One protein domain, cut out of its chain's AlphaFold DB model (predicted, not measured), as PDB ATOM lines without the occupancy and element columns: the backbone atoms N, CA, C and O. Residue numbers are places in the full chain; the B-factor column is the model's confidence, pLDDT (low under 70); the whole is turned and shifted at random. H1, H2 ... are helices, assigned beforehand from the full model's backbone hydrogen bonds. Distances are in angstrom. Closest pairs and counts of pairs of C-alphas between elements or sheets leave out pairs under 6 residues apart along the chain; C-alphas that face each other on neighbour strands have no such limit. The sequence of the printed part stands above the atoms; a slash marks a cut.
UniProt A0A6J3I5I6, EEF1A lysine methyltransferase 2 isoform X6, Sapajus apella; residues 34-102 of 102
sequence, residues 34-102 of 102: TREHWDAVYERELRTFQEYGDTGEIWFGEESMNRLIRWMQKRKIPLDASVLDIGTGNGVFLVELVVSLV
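This is residues 34 to 102 of the 102 residues of the protein "EEF1A lysine methyltransferase 2 isoform X6" of Sapajus apella (UniProt A0A6J3I5I6). One long helix, H1, stands off by itself at one end of a loose model and runs crosswise to the longest axis, while a pair of helices, H2 and H3, makes a second part at the other end. H2 and H3 run the same way at a slant to each other, and a long stretch without a named element, residues 76 to 91, leads back from the end of H2 to the beginning of H3. The printed part has 69 residues with three named helices in the order H1, H2, H3 and no named strand, and its class is all helix. It is loose, with a radius of gyration of the C-alphas of 14.5 A, and its C-alphas span 39 by 27 by 21 A.

H1, residues 35 to 52, comes first and touches no helix. It is apart from H2, residues 61 to 75, although the two follow each other in the chain. It is also apart from H3, residues 92 to 101. H2 and H3 touch, with 4 pairs of C-alphas within 8 A. Their closest C-alphas are those of Met 65 and Phe 93, 6.5 A apart, and their centres are 10.4 A apart. They run the same way at a tilt of 36 degrees, only just steep. In H1 and H3 every O i to N i+4 pair is within hydrogen-bond range, and in H2 10 of 11 such pairs are.

H1 has 18 residues, Arg 35 to Tyr 52, and is the longest helix by residues, with 25.5 A from first to last C-alpha. It begins with C-alpha 35 at (150.204, 140.471, 335.671) and ends with C-alpha 52 at (168.395, 140.507, 317.813). H2 has 15 residues, Gly 61 to Arg 75, and measures 22.1 A between its first and last C-alphas. H3 has 10 residues, Val 92 to Leu 101, and measures 14.0 A; its C-alpha 101 is at (167.476, 167.959, 331.017).

The two C-alphas farthest apart are those of Glu 51 and Arg 75, at 41.4 A. The C-alphas of Thr 34 and Val 102, the first and last printed residues, are 36.4 A apart, and Val 102 is also the chain's last residue. The printed part has no cut. The link from H1 to H2, 8 residues, is short but not tight, and the link from H2 to H3, 16 residues, is long. The mean pLDDT of the printed part is 91.9, and residue 102 is the one printed residue under 70.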
ATOM      1  N   THR A  34     146.222 142.516 333.738       94.44
ATOM      2  CA  THR A  34     146.685 141.303 334.427       94.44
ATOM      3  C   THR A  34     148.204 141.211 334.446       94.44
ATOM      4  O   THR A  34     148.883 141.574 333.486       94.44
ATOM      5  N   ARG A  35     148.758 140.697 335.547       94.31
ATOM      6  CA  ARG A  35     150.204 140.471 335.671       94.31
ATOM      7  C   ARG A  35     150.675 139.431 334.659       94.31
ATOM      8  O   ARG A  35     151.695 139.625 334.018       94.31
ATOM      9  N   GLU A  36     149.890 138.378 334.471       96.81
ATOM     10  CA  GLU A  36     150.215 137.260 333.586       96.81
ATOM     11  C   GLU A  36     150.401 137.720 332.130       96.81
ATOM     12  O   GLU A  36     151.240 137.180 331.413       96.81
ATOM     13  N   HIS A  37     149.655 138.742 331.694       95.12
ATOM     14  CA  HIS A  37     149.862 139.353 330.384       95.12
ATOM     15  C   HIS A  37     151.230 140.040 330.287       95.12
ATOM     16  O   HIS A  37     151.962 139.817 329.323       95.12
ATOM     17  N   TRP A  38     151.585 140.850 331.285       94.50
ATOM     18  CA  TRP A  38     152.841 141.600 331.295       94.50
ATOM     19  C   TRP A  38     154.069 140.713 331.499       94.50
ATOM     20  O   TRP A  38     155.088 140.965 330.863       94.50
ATOM     21  N   ASP A  39     153.961 139.638 332.285       96.12
ATOM     22  CA  ASP A  39     155.020 138.632 332.426       96.12
ATOM     23  C   ASP A  39     155.332 137.990 331.060       96.12
ATOM     24  O   ASP A  39     156.489 137.924 330.645       96.12
ATOM     25  N   ALA A  40     154.299 137.611 330.298       96.75
ATOM     26  CA  ALA A  40     154.469 137.035 328.964       96.75
ATOM     27  C   ALA A  40     155.050 138.033 327.941       96.75
ATOM     28  O   ALA A  40     155.850 137.652 327.079       96.75
ATOM     29  N   VAL A  41     154.660 139.312 328.019       94.44
ATOM     30  CA  VAL A  41     155.240 140.382 327.189       94.44
ATOM     31  C   VAL A  41     156.721 140.566 327.521       94.44
ATOM     32  O   VAL A  41     157.541 140.569 326.604       94.44
ATOM     33  N   TYR A  42     157.066 140.630 328.808       93.69
ATOM     34  CA  TYR A  42     158.441 140.780 329.274       93.69
ATOM     35  C   TYR A  42     159.338 139.623 328.815       93.69
ATOM     36  O   TYR A  42     160.407 139.856 328.254       93.69
ATOM     37  N   GLU A  43     158.895 138.373 328.973       96.31
ATOM     38  CA  GLU A  43     159.649 137.198 328.514       96.31
ATOM     39  C   GLU A  43     159.907 137.221 327.002       96.31
ATOM     40  O   GLU A  43     160.989 136.854 326.534       96.31
ATOM     41  N   ARG A  44     158.912 137.655 326.219       95.62
ATOM     42  CA  ARG A  44     159.046 137.796 324.767       95.62
ATOM     43  C   ARG A  44     160.069 138.869 324.413       95.62
ATOM     44  O   ARG A  44     160.945 138.589 323.603       95.62
ATOM     45  N   GLU A  45     159.957 140.060 324.993       94.75
ATOM     46  CA  GLU A  45     160.867 141.176 324.713       94.75
ATOM     47  C   GLU A  45     162.301 140.854 325.128       94.75
ATOM     48  O   GLU A  45     163.229 141.093 324.359       94.75
ATOM     49  N   LEU A  46     162.485 140.209 326.284       95.12
ATOM     50  CA  LEU A  46     163.801 139.777 326.745       95.12
ATOM     51  C   LEU A  46     164.458 138.795 325.767       95.12
ATOM     52  O   LEU A  46     165.645 138.926 325.468       95.12
ATOM     53  N   ARG A  47     163.696 137.826 325.242       97.19
ATOM     54  CA  ARG A  47     164.202 136.901 324.220       97.19
ATOM     55  C   ARG A  47     164.563 137.638 322.930       97.19
ATOM     56  O   ARG A  47     165.648 137.418 322.402       97.19
ATOM     57  N   THR A  48     163.703 138.536 322.450       95.62
ATOM     58  CA  THR A  48     163.986 139.331 321.244       95.62
ATOM     59  C   THR A  48     165.248 140.180 321.417       95.62
ATOM     60  O   THR A  48     166.079 140.229 320.510       95.62
ATOM     61  N   PHE A  49     165.450 140.783 322.592       96.06
ATOM     62  CA  PHE A  49     166.677 141.512 322.905       96.06
ATOM     63  C   PHE A  49     167.913 140.603 322.846       96.06
ATOM     64  O   PHE A  49     168.920 140.969 322.247       96.06
ATOM     65  N   GLN A  50     167.841 139.400 323.422       97.06
ATOM     66  CA  GLN A  50     168.956 138.446 323.407       97.06
ATOM     67  C   GLN A  50     169.297 137.938 321.999       97.06
ATOM     68  O   GLN A  50     170.469 137.713 321.702       97.06
ATOM     69  N   GLU A  51     168.295 137.751 321.138       97.69
ATOM     70  CA  GLU A  51     168.475 137.206 319.788       97.69
ATOM     71  C   GLU A  51     168.875 138.273 318.758       97.69
ATOM     72  O   GLU A  51     169.709 138.009 317.890       97.69
ATOM     73  N   TYR A  52     168.301 139.476 318.854       96.44
ATOM     74  CA  TYR A  52     168.395 140.507 317.813       96.44
ATOM     75  C   TYR A  52     168.940 141.852 318.305       96.44
ATOM     76  O   TYR A  52     169.217 142.725 317.484       96.44
ATOM     77  N   GLY A  53     169.104 142.041 319.616       95.12
ATOM     78  CA  GLY A  53     169.481 143.330 320.201       95.12
ATOM     79  C   GLY A  53     168.361 144.374 320.172       95.12
ATOM     80  O   GLY A  53     168.642 145.559 320.327       95.12
ATOM     81  N   ASP A  54     167.110 143.957 319.961       94.50
ATOM     82  CA  ASP A  54     165.953 144.854 319.959       94.50
ATOM     83  C   ASP A  54     165.663 145.361 321.377       94.50
ATOM     84  O   ASP A  54     165.351 144.582 322.278       94.50
ATOM     85  N   THR A  55     165.770 146.672 321.578       91.44
ATOM     86  CA  THR A  55     165.573 147.336 322.873       91.44
ATOM     87  C   THR A  55     164.103 147.473 323.276       91.44
ATOM     88  O   THR A  55     163.815 148.034 324.332       91.44
ATOM     89  N   GLY A  56     163.168 146.989 322.458       90.12
ATOM     90  CA  GLY A  56     161.740 146.976 322.760       90.12
ATOM     91  C   GLY A  56     160.985 148.201 322.241       90.12
ATOM     92  O   GLY A  56     161.550 149.118 321.645       90.12
ATOM     93  N   GLU A  57     159.673 148.200 322.473       88.88
ATOM     94  CA  GLU A  57     158.729 149.128 321.849       88.88
ATOM     95  C   GLU A  57     158.524 150.436 322.634       88.88
ATOM     96  O   GLU A  57     158.461 150.462 323.864       88.88
ATOM     97  N   ILE A  58     158.326 151.535 321.896       89.56
ATOM     98  CA  ILE A  58     157.896 152.830 322.439       89.56
ATOM     99  C   ILE A  58     156.371 152.959 322.315       89.56
ATOM    100  O   ILE A  58     155.851 153.478 321.328       89.56
ATOM    101  N   TRP A  59     155.653 152.543 323.358       84.94
ATOM    102  CA  TRP A  59     154.188 152.406 323.372       84.94
ATOM    103  C   TRP A  59     153.391 153.672 323.021       84.94
ATOM    104  O   TRP A  59     152.375 153.603 322.334       84.94
ATOM    105  N   PHE A  60     153.831 154.844 323.488       85.12
ATOM    106  CA  PHE A  60     153.136 156.118 323.240       85.12
ATOM    107  C   PHE A  60     153.767 156.951 322.115       85.12
ATOM    108  O   PHE A  60     153.311 158.067 321.843       85.12
ATOM    109  N   GLY A  61     154.803 156.416 321.465       90.12
ATOM    110  CA  GLY A  61     155.589 157.093 320.439       90.12
ATOM    111  C   GLY A  61     156.481 158.225 320.963       90.12
ATOM    112  O   GLY A  61     156.228 158.858 321.993       90.12
ATOM    113  N   GLU A  62     157.528 158.529 320.197       91.44
ATOM    114  CA  GLU A  62     158.518 159.557 320.541       91.44
ATOM    115  C   GLU A  62     157.924 160.971 320.611       91.44
ATOM    116  O   GLU A  62     158.385 161.820 321.376       91.44
ATOM    117  N   GLU A  63     156.873 161.256 319.837       93.06
ATOM    118  CA  GLU A  63     156.229 162.570 319.853       93.06
ATOM    119  C   GLU A  63     155.596 162.874 321.219       93.06
ATOM    120  O   GLU A  63     155.746 163.983 321.744       93.06
ATOM    121  N   SER A  64     154.919 161.890 321.820       92.50
ATOM    122  CA  SER A  64     154.275 162.032 323.132       92.50
ATOM    123  C   SER A  64     155.305 162.314 324.222       92.50
ATOM    124  O   SER A  64     155.139 163.259 324.999       92.50
ATOM    125  N   MET A  65     156.410 161.568 324.213       92.44
ATOM    126  CA  MET A  65     157.561 161.786 325.087       92.44
ATOM    127  C   MET A  65     158.129 163.204 324.938       92.44
ATOM    128  O   MET A  65     158.210 163.960 325.908       92.44
ATOM    129  N   ASN A  66     158.425 163.623 323.707       92.94
ATOM    130  CA  ASN A  66     158.965 164.952 323.423       92.94
ATOM    131  C   ASN A  66     158.028 166.087 323.869       92.94
ATOM    132  O   ASN A  66     158.473 167.155 324.302       92.94
ATOM    133  N   ARG A  67     156.709 165.888 323.777       95.25
ATOM    134  CA  ARG A  67     155.722 166.852 324.286       95.25
ATOM    135  C   ARG A  67     155.793 166.993 325.808       95.25
ATOM    136  O   ARG A  67     155.708 168.128 326.283       95.25
ATOM    137  N   LEU A  68     155.975 165.895 326.547       93.00
ATOM    138  CA  LEU A  68     156.136 165.915 328.006       93.00
ATOM    139  C   LEU A  68     157.429 166.620 328.422       93.00
ATOM    140  O   LEU A  68     157.370 167.539 329.238       93.00
ATOM    141  N   ILE A  69     158.561 166.292 327.793       92.06
ATOM    142  CA  ILE A  69     159.858 166.933 328.075       92.06
ATOM    143  C   ILE A  69     159.765 168.451 327.870       92.06
ATOM    144  O   ILE A  69     160.087 169.233 328.769       92.06
ATOM    145  N   ARG A  70     159.214 168.897 326.731       94.06
ATOM    146  CA  ARG A  70     159.002 170.332 326.462       94.06
ATOM    147  C   ARG A  70     158.098 171.000 327.494       94.06
ATOM    148  O   ARG A  70     158.285 172.176 327.811       94.06
ATOM    149  N   TRP A  71     157.080 170.298 327.984       94.81
ATOM    150  CA  TRP A  71     156.216 170.820 329.039       94.81
ATOM    151  C   TRP A  71     156.979 170.970 330.363       94.81
ATOM    152  O   TRP A  71     156.885 172.029 330.985       94.81
ATOM    153  N   MET A  72     157.787 169.978 330.750       92.69
ATOM    154  CA  MET A  72     158.610 170.015 331.966       92.69
ATOM    155  C   MET A  72     159.621 171.169 331.933       92.69
ATOM    156  O   MET A  72     159.695 171.951 332.883       92.69
ATOM    157  N   GLN A  73     160.312 171.355 330.803       91.06
ATOM    158  CA  GLN A  73     161.243 172.471 330.589       91.06
ATOM    159  C   GLN A  73     160.547 173.833 330.755       91.06
ATOM    160  O   GLN A  73     161.041 174.714 331.456       91.06
ATOM    161  N   LYS A  74     159.346 174.001 330.180       94.81
ATOM    162  CA  LYS A  74     158.547 175.233 330.336       94.81
ATOM    163  C   LYS A  74     158.110 175.479 331.777       94.81
ATOM    164  O   LYS A  74     157.991 176.633 332.188       94.81
ATOM    165  N   ARG A  75     157.850 174.413 332.535       94.69
ATOM    166  CA  ARG A  75     157.494 174.488 333.957       94.69
ATOM    167  C   ARG A  75     158.689 174.752 334.866       94.69
ATOM    168  O   ARG A  75     158.453 175.081 336.023       94.69
ATOM    169  N   LYS A  76     159.921 174.687 334.345       90.31
ATOM    170  CA  LYS A  76     161.163 174.881 335.107       90.31
ATOM    171  C   LYS A  76     161.214 173.962 336.331       90.31
ATOM    172  O   LYS A  76     161.484 174.415 337.440       90.31
ATOM    173  N   ILE A  77     160.883 172.686 336.121       89.62
ATOM    174  CA  ILE A  77     161.001 171.668 337.168       89.62
ATOM    175  C   ILE A  77     162.475 171.620 337.615       89.62
ATOM    176  O   ILE A  77     163.347 171.606 336.742       89.62
ATOM    177  N   PRO A  78     162.765 171.645 338.928       90.06
ATOM    178  CA  PRO A  78     164.134 171.546 339.428       90.06
ATOM    179  C   PRO A  78     164.832 170.279 338.926       90.06
ATOM    180  O   PRO A  78     164.212 169.220 338.852       90.06
ATOM    181  N   LEU A  79     166.122 170.377 338.595       87.69
ATOM    182  CA  LEU A  79     166.900 169.244 338.074       87.69
ATOM    183  C   LEU A  79     167.151 168.149 339.124       87.69
ATOM    184  O   LEU A  79     167.439 167.012 338.772       87.69
ATOM    185  N   ASP A  80     167.031 168.487 340.405       90.38
ATOM    186  CA  ASP A  80     167.122 167.576 341.547       90.38
ATOM    187  C   ASP A  80     165.757 167.008 341.972       90.38
ATOM    188  O   ASP A  80     165.662 166.269 342.956       90.38
ATOM    189  N   ALA A  81     164.685 167.330 341.241       91.81
ATOM    190  CA  ALA A  81     163.372 166.765 341.502       91.81
ATOM    191  C   ALA A  81     163.371 165.252 341.246       91.81
ATOM    192  O   ALA A  81     163.867 164.760 340.234       91.81
ATOM    193  N   SER A  82     162.751 164.503 342.154       92.75
ATOM    194  CA  SER A  82     162.535 163.069 341.963       92.75
ATOM    195  C   SER A  82     161.414 162.819 340.950       92.75
ATOM    196  O   SER A  82     160.341 163.416 341.050       92.75
ATOM    197  N   VAL A  83     161.648 161.910 340.001       91.12
ATOM    198  CA  VAL A  83     160.688 161.516 338.958       91.12
ATOM    199  C   VAL A  83     160.398 160.019 339.077       91.12
ATOM    200  O   VAL A  83     161.314 159.223 339.264       91.12
ATOM    201  N   LEU A  84     159.122 159.644 338.965       93.81
ATOM    202  CA  LEU A  84     158.663 158.256 338.900       93.81
ATOM    203  C   LEU A  84     157.930 158.045 337.574       93.81
ATOM    204  O   LEU A  84     156.936 158.722 337.315       93.81
ATOM    205  N   ASP A  85     158.404 157.096 336.771       92.56
ATOM    206  CA  ASP A  85     157.740 156.656 335.545       92.56
ATOM    207  C   ASP A  85     157.043 155.309 335.785       92.56
ATOM    208  O   ASP A  85     157.680 154.319 336.154       92.56
ATOM    209  N   ILE A  86     155.717 155.283 335.639       93.00
ATOM    210  CA  ILE A  86     154.886 154.107 335.927       93.00
ATOM    211  C   ILE A  86     154.573 153.406 334.612       93.00
ATOM    212  O   ILE A  86     153.959 153.994 333.727       93.00
ATOM    213  N   GLY A  87     154.938 152.126 334.511       90.81
ATOM    214  CA  GLY A  87     154.820 151.393 333.248       90.81
ATOM    215  C   GLY A  87     155.880 151.825 332.233       90.81
ATOM    216  O   GLY A  87     155.586 151.926 331.049       90.81
ATOM    217  N   THR A  88     157.108 152.073 332.704       91.94
ATOM    218  CA  THR A  88     158.224 152.621 331.908       91.94
ATOM    219  C   THR A  88     158.676 151.728 330.740       91.94
ATOM    220  O   THR A  88     159.408 152.179 329.862       91.94
ATOM    221  N   GLY A  89     158.245 150.461 330.700       91.75
ATOM    222  CA  GLY A  89     158.627 149.514 329.650       91.75
ATOM    223  C   GLY A  89     160.147 149.388 329.548       91.75
ATOM    224  O   GLY A  89     160.814 149.085 330.537       91.75
ATOM    225  N   ASN A  90     160.698 149.674 328.367       92.12
ATOM    226  CA  ASN A  90     162.143 149.675 328.122       92.12
ATOM    227  C   ASN A  90     162.911 150.856 328.753       92.12
ATOM    228  O   ASN A  90     164.136 150.906 328.660       92.12
ATOM    229  N   GLY A  91     162.225 151.807 329.390       92.94
ATOM    230  CA  GLY A  91     162.850 152.916 330.108       92.94
ATOM    231  C   GLY A  91     163.264 154.108 329.246       92.94
ATOM    232  O   GLY A  91     163.898 155.026 329.769       92.94
ATOM    233  N   VAL A  92     162.913 154.141 327.951       93.31
ATOM    234  CA  VAL A  92     163.381 155.189 327.023       93.31
ATOM    235  C   VAL A  92     163.042 156.602 327.502       93.31
ATOM    236  O   VAL A  92     163.861 157.504 327.364       93.31
ATOM    237  N   PHE A  93     161.887 156.802 328.146       92.69
ATOM    238  CA  PHE A  93     161.512 158.120 328.658       92.69
ATOM    239  C   PHE A  93     162.470 158.615 329.745       92.69
ATOM    240  O   PHE A  93     162.878 159.774 329.723       92.69
ATOM    241  N   LEU A  94     162.870 157.742 330.672       92.50
ATOM    242  CA  LEU A  94     163.827 158.086 331.723       92.50
ATOM    243  C   LEU A  94     165.214 158.382 331.143       92.50
ATOM    244  O   LEU A  94     165.862 159.333 331.578       92.50
ATOM    245  N   VAL A  95     165.647 157.611 330.140       92.38
ATOM    246  CA  VAL A  95     166.898 157.876 329.411       92.38
ATOM    247  C   VAL A  95     166.842 159.252 328.747       92.38
ATOM    248  O   VAL A  95     167.752 160.059 328.920       92.38
ATOM    249  N   GLU A  96     165.745 159.562 328.063       92.31
ATOM    250  CA  GLU A  96     165.565 160.841 327.377       92.31
ATOM    251  C   GLU A  96     165.445 162.030 328.327       92.31
ATOM    252  O   GLU A  96     165.929 163.115 328.009       92.31
ATOM    253  N   LEU A  97     164.874 161.852 329.521       91.00
ATOM    254  CA  LEU A  97     164.894 162.891 330.552       91.00
ATOM    255  C   LEU A  97     166.323 163.227 330.981       91.00
ATOM    256  O   LEU A  97     166.641 164.405 331.122       91.00
ATOM    257  N   VAL A  98     167.189 162.224 331.147       88.38
ATOM    258  CA  VAL A  98     168.603 162.452 331.479       88.38
ATOM    259  C   VAL A  98     169.335 163.123 330.316       88.38
ATOM    260  O   VAL A  98     170.131 164.021 330.545       88.38
ATOM    261  N   VAL A  99     169.060 162.748 329.068       87.06
ATOM    262  CA  VAL A  99     169.712 163.368 327.899       87.06
ATOM    263  C   VAL A  99     169.230 164.804 327.660       87.06
ATOM    264  O   VAL A  99     170.016 165.661 327.268       87.06
ATOM    265  N   SER A 100     167.946 165.080 327.892       83.44
ATOM    266  CA  SER A 100     167.299 166.342 327.505       83.44
ATOM    267  C   SER A 100     167.226 167.403 328.610       83.44
ATOM    268  O   SER A 100     166.831 168.542 328.330       83.44
ATOM    269  N   LEU A 101     167.507 167.041 329.867       72.88
ATOM    270  CA  LEU A 101     167.476 167.959 331.017       72.88
ATOM    271  C   LEU A 101     168.861 168.256 331.615       72.88
ATOM    272  O   LEU A 101     168.942 169.095 332.513       72.88
ATOM    273  N   VAL A 102     169.920 167.608 331.125       59.12
ATOM    274  CA  VAL A 102     171.325 167.924 331.448       59.12
ATOM    275  C   VAL A 102     171.855 168.965 330.467       59.12
ATOM    276  O   VAL A 102     172.564 169.885 330.932       59.12
TER     277      VAL A 102